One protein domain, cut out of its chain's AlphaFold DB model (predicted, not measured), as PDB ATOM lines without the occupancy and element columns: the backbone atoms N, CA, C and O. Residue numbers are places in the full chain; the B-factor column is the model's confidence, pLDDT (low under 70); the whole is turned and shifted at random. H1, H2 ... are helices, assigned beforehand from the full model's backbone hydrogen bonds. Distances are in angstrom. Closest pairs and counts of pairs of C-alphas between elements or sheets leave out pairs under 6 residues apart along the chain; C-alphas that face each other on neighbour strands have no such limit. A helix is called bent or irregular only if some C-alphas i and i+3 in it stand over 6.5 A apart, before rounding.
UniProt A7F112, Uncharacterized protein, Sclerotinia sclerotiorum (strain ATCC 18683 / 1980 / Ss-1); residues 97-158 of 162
ATOM      1  N   ASP A  97      16.855   8.945 -29.042       93.44
ATOM      2  CA  ASP A  97      16.141   7.720 -29.389       93.44
ATOM      3  C   ASP A  97      14.954   7.518 -28.433       93.44
ATOM      4  O   ASP A  97      15.083   7.331 -27.222       93.44
ATOM      5  N   ARG A  98      13.744   7.516 -28.995       92.12
ATOM      6  CA  ARG A  98      12.500   7.316 -28.233       92.12
ATOM      7  C   ARG A  98      12.338   5.881 -27.724       92.12
ATOM      8  O   ARG A  98      11.517   5.637 -26.848       92.12
ATOM      9  N   VAL A  99      13.059   4.919 -28.287       93.38
ATOM     10  CA  VAL A  99      12.998   3.506 -27.899       93.38
ATOM     11  C   VAL A  99      14.049   3.168 -26.845       93.38
ATOM     12  O   VAL A  99      13.783   2.310 -26.008       93.38
ATOM     13  N   ARG A 100      15.214   3.825 -26.865       92.56
ATOM     14  CA  ARG A 100      16.338   3.529 -25.959       92.56
ATOM     15  C   ARG A 100      16.569   4.631 -24.936       92.56
ATOM     16  O   ARG A 100      16.368   4.398 -23.748       92.56
ATOM     17  N   ASP A 101      16.928   5.818 -25.402       92.75
ATOM     18  CA  ASP A 101      17.430   6.898 -24.552       92.75
ATOM     19  C   ASP A 101      16.344   7.460 -23.628       92.75
ATOM     20  O   ASP A 101      16.576   7.645 -22.435       92.75
ATOM     21  N   VAL A 102      15.129   7.700 -24.141       91.38
ATOM     22  CA  VAL A 102      14.043   8.231 -23.294       91.38
ATOM     23  C   VAL A 102      13.588   7.207 -22.243       91.38
ATOM     24  O   VAL A 102      13.470   7.582 -21.077       91.38
ATOM     25  N   PRO A 103      13.362   5.920 -22.578       93.81
ATOM     26  CA  PRO A 103      13.123   4.890 -21.567       93.81
ATOM     27  C   PRO A 103      14.262   4.725 -20.551       93.81
ATOM     28  O   PRO A 103      13.977   4.553 -19.365       93.81
ATOM     29  N   PHE A 104      15.525   4.816 -20.983       93.62
ATOM     30  CA  PHE A 104      16.675   4.806 -20.076       93.62
ATOM     31  C   PHE A 104      16.588   5.962 -19.075       93.62
ATOM     32  O   PHE A 104      16.685   5.725 -17.875       93.62
ATOM     33  N   LEU A 105      16.306   7.180 -19.550       90.62
ATOM     34  CA  LEU A 105      16.125   8.347 -18.691       90.62
ATOM     35  C   LEU A 105      14.968   8.155 -17.703       90.62
ATOM     36  O   LEU A 105      15.155   8.351 -16.508       90.62
ATOM     37  N   ILE A 106      13.783   7.756 -18.179       90.50
ATOM     38  CA  ILE A 106      12.582   7.626 -17.333       90.50
ATOM     39  C   ILE A 106      12.795   6.576 -16.241       90.50
ATOM     40  O   ILE A 106      12.461   6.819 -15.089       90.50
ATOM     41  N   THR A 107      13.369   5.424 -16.591       93.12
ATOM     42  CA  THR A 107      13.536   4.309 -15.646       93.12
ATOM     43  C   THR A 107      14.736   4.467 -14.713       93.12
ATOM     44  O   THR A 107      14.897   3.648 -13.816       93.12
ATOM     45  N   ASN A 108      15.569   5.497 -14.890       93.00
ATOM     46  CA  ASN A 108      16.693   5.801 -13.997       93.00
ATOM     47  C   ASN A 108      16.596   7.179 -13.318       93.00
ATOM     48  O   ASN A 108      17.513   7.571 -12.603       93.00
ATOM     49  N   SER A 109      15.501   7.915 -13.534       90.19
ATOM     50  CA  SER A 109      15.246   9.197 -12.870       90.19
ATOM     51  C   SER A 109      14.422   8.985 -11.605       90.19
ATOM     52  O   SER A 109      13.240   8.659 -11.698       90.19
ATOM     53  N   ASP A 110      15.028   9.221 -10.440       91.75
ATOM     54  CA  ASP A 110      14.328   9.213  -9.153       91.75
ATOM     55  C   ASP A 110      13.511  10.503  -8.978       91.75
ATOM     56  O   ASP A 110      14.059  11.594  -8.793       91.75
ATOM     57  N   VAL A 111      12.182  10.391  -9.018       89.12
ATOM     58  CA  VAL A 111      11.276  11.541  -8.835       89.12
ATOM     59  C   VAL A 111      11.140  11.977  -7.376       89.12
ATOM     60  O   VAL A 111      10.568  13.031  -7.104       89.12
ATOM     61  N   THR A 112      11.641  11.178  -6.436       90.94
ATOM     62  CA  THR A 112      11.600  11.426  -4.991       90.94
ATOM     63  C   THR A 112      12.879  12.081  -4.462       90.94
ATOM     64  O   THR A 112      12.851  12.653  -3.369       90.94
ATOM     65  N   TYR A 113      13.961  12.076  -5.252       91.81
ATOM     66  CA  TYR A 113      15.254  12.655  -4.885       91.81
ATOM     67  C   TYR A 113      15.118  14.105  -4.396       91.81
ATOM     68  O   TYR A 113      14.457  14.934  -5.031       91.81
ATOM     69  N   GLU A 114      15.713  14.389  -3.231       92.56
ATOM     70  CA  GLU A 114      15.634  15.674  -2.521       92.56
ATOM     71  C   GLU A 114      14.205  16.252  -2.433       92.56
ATOM     72  O   GLU A 114      13.976  17.441  -2.618       92.56
ATOM     73  N   SER A 115      13.202  15.423  -2.126       89.94
ATOM     74  CA  SER A 115      11.785  15.842  -2.093       89.94
ATOM     75  C   SER A 115      11.244  16.306  -3.455       89.94
ATOM     76  O   SER A 115      10.358  17.159  -3.529       89.94
ATOM     77  N   GLY A 116      11.762  15.736  -4.543       87.38
ATOM     78  CA  GLY A 116      11.277  15.963  -5.902       87.38
ATOM     79  C   GLY A 116      11.743  17.275  -6.528       87.38
ATOM     80  O   GLY A 116      11.016  17.855  -7.341       87.38
ATOM     81  N   ILE A 117      12.960  17.741  -6.216       87.69
ATOM     82  CA  ILE A 117      13.531  18.985  -6.780       87.69
ATOM     83  C   ILE A 117      13.540  19.017  -8.315       87.69
ATOM     84  O   ILE A 117      13.540  20.100  -8.916       87.69
ATOM     85  N   HIS A 118      13.554  17.838  -8.944       79.25
ATOM     86  CA  HIS A 118      13.593  17.651 -10.390       79.25
ATOM     87  C   HIS A 118      12.202  17.526 -11.020       79.25
ATOM     88  O   HIS A 118      12.075  17.791 -12.212       79.25
ATOM     89  N   GLY A 119      11.153  17.214 -10.250       69.75
ATOM     90  CA  GLY A 119       9.807  16.912 -10.758       69.75
ATOM     91  C   GLY A 119       9.229  17.935 -11.754       69.75
ATOM     92  O   GLY A 119       8.728  17.535 -12.802       69.75
ATOM     93  N   PRO A 120       9.318  19.255 -11.500       66.75
ATOM     94  CA  PRO A 120       8.884  20.267 -12.467       66.75
ATOM     95  C   PRO A 120       9.966  20.671 -13.486       66.75
ATOM     96  O   PRO A 120       9.664  21.394 -14.435       66.75
ATOM     97  N   ARG A 121      11.226  20.264 -13.290       67.56
ATOM     98  CA  ARG A 121      12.390  20.776 -14.032       67.56
ATOM     99  C   ARG A 121      12.922  19.807 -15.087       67.56
ATOM    100  O   ARG A 121      13.380  20.276 -16.128       67.56
ATOM    101  N   PHE A 122      12.885  18.493 -14.848       72.88
ATOM    102  CA  PHE A 122      13.571  17.533 -15.710       72.88
ATOM    103  C   PHE A 122      13.049  16.082 -15.612       72.88
ATOM    104  O   PHE A 122      12.967  15.546 -14.511       72.88
ATOM    105  N   PRO A 123      12.788  15.413 -16.755       69.06
ATOM    106  CA  PRO A 123      12.503  16.024 -18.052       69.06
ATOM    107  C   PRO A 123      11.151  16.767 -17.994       69.06
ATOM    108  O   PRO A 123      10.196  16.241 -17.426       69.06
ATOM    109  N   PRO A 124      11.016  17.966 -18.599       74.81
ATOM    110  CA  PRO A 124       9.780  18.757 -18.573       74.81
ATOM    111  C   PRO A 124       8.738  18.191 -19.552       74.81
ATOM    112  O   PRO A 124       8.288  18.851 -20.493       74.81
ATOM    113  N   PHE A 125       8.393  16.917 -19.388       77.75
ATOM    114  CA  PHE A 125       7.406  16.251 -20.212       77.75
ATOM    115  C   PHE A 125       5.991  16.646 -19.778       77.75
ATOM    116  O   PHE A 125       5.687  16.660 -18.586       77.75
ATOM    117  N   PRO A 126       5.080  16.912 -20.733       83.06
ATOM    118  CA  PRO A 126       3.658  16.935 -20.430       83.06
ATOM    119  C   PRO A 126       3.241  15.629 -19.746       83.06
ATOM    120  O   PRO A 126       3.708  14.555 -20.129       83.06
ATOM    121  N   TRP A 127       2.317  15.700 -18.786       78.56
ATOM    122  CA  TRP A 127       1.907  14.550 -17.965       78.56
ATOM    123  C   TRP A 127       1.534  13.294 -18.784       78.56
ATOM    124  O   TRP A 127       1.824  12.170 -18.378       78.56
ATOM    125  N   PHE A 128       0.937  13.468 -19.969       86.06
ATOM    126  CA  PHE A 128       0.519  12.363 -20.837       86.06
ATOM    127  C   PHE A 128       1.681  11.704 -21.597       86.06
ATOM    128  O   PHE A 128       1.563  10.561 -22.032       86.06
ATOM    129  N   VAL A 129       2.815  12.390 -21.764       86.94
ATOM    130  CA  VAL A 129       3.986  11.832 -22.454       86.94
ATOM    131  C   VAL A 129       4.570  10.676 -21.647       86.94
ATOM    132  O   VAL A 129       4.901   9.644 -22.228       86.94
ATOM    133  N   GLY A 130       4.584  10.785 -20.313       85.19
ATOM    134  CA  GLY A 130       4.952   9.673 -19.435       85.19
ATOM    135  C   GLY A 130       4.090   8.426 -19.673       85.19
ATOM    136  O   GLY A 130       4.625   7.324 -19.743       85.19
ATOM    137  N   LEU A 131       2.778   8.591 -19.898       90.69
ATOM    138  CA  LEU A 131       1.874   7.476 -20.222       90.69
ATOM    139  C   LEU A 131       2.224   6.814 -21.560       90.69
ATOM    140  O   LEU A 131       2.250   5.588 -21.651       90.69
ATOM    141  N   ILE A 132       2.538   7.612 -22.585       93.50
ATOM    142  CA  ILE A 132       2.936   7.094 -23.901       93.50
ATOM    143  C   ILE A 132       4.202   6.241 -23.775       93.50
ATOM    144  O   ILE A 132       4.249   5.121 -24.288       93.50
ATOM    145  N   PHE A 133       5.228   6.742 -23.082       92.44
ATOM    146  CA  PHE A 133       6.460   5.979 -22.902       92.44
ATOM    147  C   PHE A 133       6.223   4.707 -22.095       92.44
ATOM    148  O   PHE A 133       6.669   3.641 -22.523       92.44
ATOM    149  N   ARG A 134       5.451   4.795 -21.008       91.19
ATOM    150  CA  ARG A 134       5.116   3.653 -20.154       91.19
ATOM    151  C   ARG A 134       4.429   2.526 -20.903       91.19
ATOM    152  O   ARG A 134       4.792   1.368 -20.746       91.19
ATOM    153  N   TRP A 135       3.447   2.856 -21.732       94.56
ATOM    154  CA  TRP A 135       2.615   1.838 -22.367       94.56
ATOM    155  C   TRP A 135       3.164   1.335 -23.698       94.56
ATOM    156  O   TRP A 135       2.928   0.182 -24.044       94.56
ATOM    157  N   PHE A 136       3.918   2.155 -24.438       95.19
ATOM    158  CA  PHE A 136       4.338   1.799 -25.798       95.19
ATOM    159  C   PHE A 136       5.842   1.597 -25.971       95.19
ATOM    160  O   PHE A 136       6.243   0.769 -26.791       95.19
ATOM    161  N   TYR A 137       6.681   2.344 -25.252       95.00
ATOM    162  CA  TYR A 137       8.125   2.371 -25.514       95.00
ATOM    163  C   TYR A 137       8.928   1.566 -24.498       95.00
ATOM    164  O   TYR A 137       9.717   0.715 -24.902       95.00
ATOM    165  N   ILE A 138       8.681   1.756 -23.202       94.44
ATOM    166  CA  ILE A 138       9.345   1.010 -22.126       94.44
ATOM    167  C   ILE A 138       9.190  -0.514 -22.318       94.44
ATOM    168  O   ILE A 138      10.204  -1.215 -22.268       94.44
ATOM    169  N   PRO A 139       8.008  -1.067 -22.664       95.06
ATOM    170  CA  PRO A 139       7.861  -2.511 -22.837       95.06
ATOM    171  C   PRO A 139       8.741  -3.116 -23.944       95.06
ATOM    172  O   PRO A 139       9.085  -4.293 -23.857       95.06
ATOM    173  N   LYS A 140       9.160  -2.331 -24.952       95.25
ATOM    174  CA  LYS A 140       9.968  -2.818 -26.090       95.25
ATOM    175  C   LYS A 140      11.339  -3.350 -25.671       95.25
ATOM    176  O   LYS A 140      11.866  -4.234 -26.335       95.25
ATOM    177  N   LEU A 141      11.902  -2.818 -24.587       93.06
ATOM    178  CA  LEU A 141      13.212  -3.200 -24.050       93.06
ATOM    179  C   LEU A 141      13.118  -3.611 -22.572       93.06
ATOM    180  O   LEU A 141      14.080  -3.469 -21.823       93.06
ATOM    181  N   LYS A 142      11.976  -4.175 -22.146       90.88
ATOM    182  CA  LYS A 142      11.712  -4.574 -20.748       90.88
ATOM    183  C   LYS A 142      12.837  -5.407 -20.120       90.88
ATOM    184  O   LYS A 142      13.117  -5.260 -18.935       90.88
ATOM    185  N   GLY A 143      13.484  -6.269 -20.908       91.12
ATOM    186  CA  GLY A 143      14.612  -7.083 -20.449       91.12
ATOM    187  C   GLY A 143      15.832  -6.268 -20.006       91.12
ATOM    188  O   GLY A 143      16.528  -6.700 -19.094       91.12
ATOM    189  N   ALA A 144      16.068  -5.093 -20.596       90.81
ATOM    190  CA  ALA A 144      17.125  -4.174 -20.174       90.81
ATOM    191  C   ALA A 144      16.728  -3.413 -18.897       90.81
ATOM    192  O   ALA A 144      17.533  -3.276 -17.982       90.81
ATOM    193  N   TRP A 145      15.460  -3.009 -18.778       92.50
ATOM    194  CA  TRP A 145      14.980  -2.170 -17.666       92.50
ATOM    195  C   TRP A 145      14.895  -2.872 -16.306       92.50
ATOM    196  O   TRP A 145      14.647  -2.231 -15.281       92.50
ATOM    197  N   ARG A 146      15.139  -4.187 -16.256       91.56
ATOM    198  CA  ARG A 146      15.339  -4.907 -14.986       91.56
ATOM    199  C   ARG A 146      16.575  -4.425 -14.216       91.56
ATOM    200  O   ARG A 146      16.643  -4.661 -13.019       91.56
ATOM    201  N   PHE A 147      17.521  -3.782 -14.905       92.62
ATOM    202  CA  PHE A 147      18.741  -3.217 -14.325       92.62
ATOM    203  C   PHE A 147      18.637  -1.715 -14.024       92.62
ATOM    204  O   PHE A 147      19.582  -1.154 -13.484       92.62
ATOM    205  N   SER A 148      17.532  -1.055 -14.387       94.38
ATOM    206  CA  SER A 148      17.362   0.372 -14.094       94.38
ATOM    207  C   SER A 148      17.191   0.619 -12.592       94.38
ATOM    208  O   SER A 148      16.648  -0.241 -11.902       94.38
ATOM    209  N   SER A 149      17.585   1.793 -12.099       94.44
ATOM    210  CA  SER A 149      17.489   2.170 -10.677       94.44
ATOM    211  C   SER A 149      16.057   2.418 -10.188       94.44
ATOM    212  O   SER A 149      15.780   2.282  -8.997       94.44
ATOM    213  N   CYS A 150      15.135   2.742 -11.096       93.94
ATOM    214  CA  CYS A 150      13.742   3.051 -10.790       93.94
ATOM    215  C   CYS A 150      12.761   2.191 -11.612       93.94
ATOM    216  O   CYS A 150      13.124   1.455 -12.544       93.94
ATOM    217  N   ASP A 151      11.485   2.241 -11.242       92.94
ATOM    218  CA  ASP A 151      10.380   1.746 -12.061       92.94
ATOM    219  C   ASP A 151       9.973   2.747 -13.167       92.94
ATOM    220  O   ASP A 151      10.635   3.755 -13.413       92.94
ATOM    221  N   ASP A 152       8.890   2.455 -13.889       90.25
ATOM    222  CA  ASP A 152       8.366   3.303 -14.968       90.25
ATOM    223  C   ASP A 152       7.497   4.486 -14.482       90.25
ATOM    224  O   ASP A 152       6.899   5.211 -15.294       90.25
ATOM    225  N   TYR A 153       7.462   4.701 -13.165       89.50
ATOM    226  CA  TYR A 153       6.979   5.899 -12.479       89.50
ATOM    227  C   TYR A 153       8.132   6.745 -11.914       89.50
ATOM    228  O   TYR A 153       7.873   7.833 -11.399       89.50
ATOM    229  N   GLY A 154       9.382   6.287 -12.046       89.69
ATOM    230  CA  GLY A 154      10.556   6.953 -11.484       89.69
ATOM    231  C   GLY A 154      10.695   6.752  -9.974       89.69
ATOM    232  O   GLY A 154      11.351   7.550  -9.311       89.69
ATOM    233  N   ILE A 155      10.058   5.721  -9.413       92.50
ATOM    234  CA  ILE A 155      10.209   5.352  -8.004       92.50
ATOM    235  C   ILE A 155      11.406   4.403  -7.873       92.50
ATOM    236  O   ILE A 155      11.456   3.407  -8.607       92.50
ATOM    237  N   PRO A 156      12.359   4.671  -6.958       94.75
ATOM    238  CA  PRO A 156      13.472   3.768  -6.697       94.75
ATOM    239  C   PRO A 156      12.992   2.354  -6.378       94.75
ATOM    240  O   PRO A 156      12.015   2.159  -5.652       94.75
ATOM    241  N   LYS A 157      13.696   1.357  -6.909       93.19
ATOM    242  CA  LYS A 157      13.384  -0.056  -6.681       93.19
ATOM    243  C   LYS A 157      14.629  -0.829  -6.275       93.19
ATOM    244  O   LYS A 157      15.746  -0.468  -6.638       93.19
ATOM    245  N   GLU A 158      14.423  -1.937  -5.575       92.25
ATOM    246  CA  GLU A 158      15.504  -2.880  -5.306       92.25
ATOM    247  C   GLU A 158      15.993  -3.518  -6.610       92.25
ATOM    248  O   GLU A 158      15.205  -3.932  -7.470       92.25
TER     249      GLU A 158
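Overview. This is residues 97 to 158 of the 162 residues of an uncharacterized protein of Sclerotinia sclerotiorum (strain ATCC 18683 / 1980 / Ss-1) (UniProt A7F112). A short helix, H1, crosses a longer, sharply kinked helix, H2, at about a right angle, and long stretches with no named element make up much of the rest. Residues 109 to 126 swing away from the helix pair in a wide loop and fold back to reach H2, while residues 146 to 158 return from H2 past the end of H1. The printed part has 62 residues with two named helices, H1 then H2, and no named strand; the class is all helix, though only 27 of the 62 residues are in named elements. It is compact, with a radius of gyration of the C-alphas of 11.0 A, and rounded, spanning 30 by 27 by 16 A.

Arrangement. H1, residues 101 to 108, and H2, residues 127 to 145, touch. Their closest C-alphas are those of Pro 103 and Ile 138, 5.4 A apart. Their lines stand about perpendicular, at 88 degrees, and their centres are 8.7 A apart. H2 has a kink of 78 degrees near residue 139. In H1 every O i to N i+4 pair is within hydrogen-bond range; in H2, 8 of 15 are.

Along the chain. H1 runs 10.6 A from C-alpha 101 at (17.430, 6.898, -24.552) to C-alpha 108. H2 runs 21.2 A from C-alpha 127 at (1.907, 14.550, -17.965) to C-alpha 145 at (14.980, -2.170, -17.666). H2 is irregular: C-alphas 140 and 143 are 8.5 A apart.

Size, cuts and confidence. The two C-alphas farthest apart are those of Glu 114 and Lys 140, at 30.5 A. The printed part has no cut. The link from H1 to H2, 18 residues, is long. Residues 124 to 129 stand free, of which 127 to 129 belong to H2. The mean pLDDT of the printed part is 89.0; residues 119 to 121 and residue 123 are under 70.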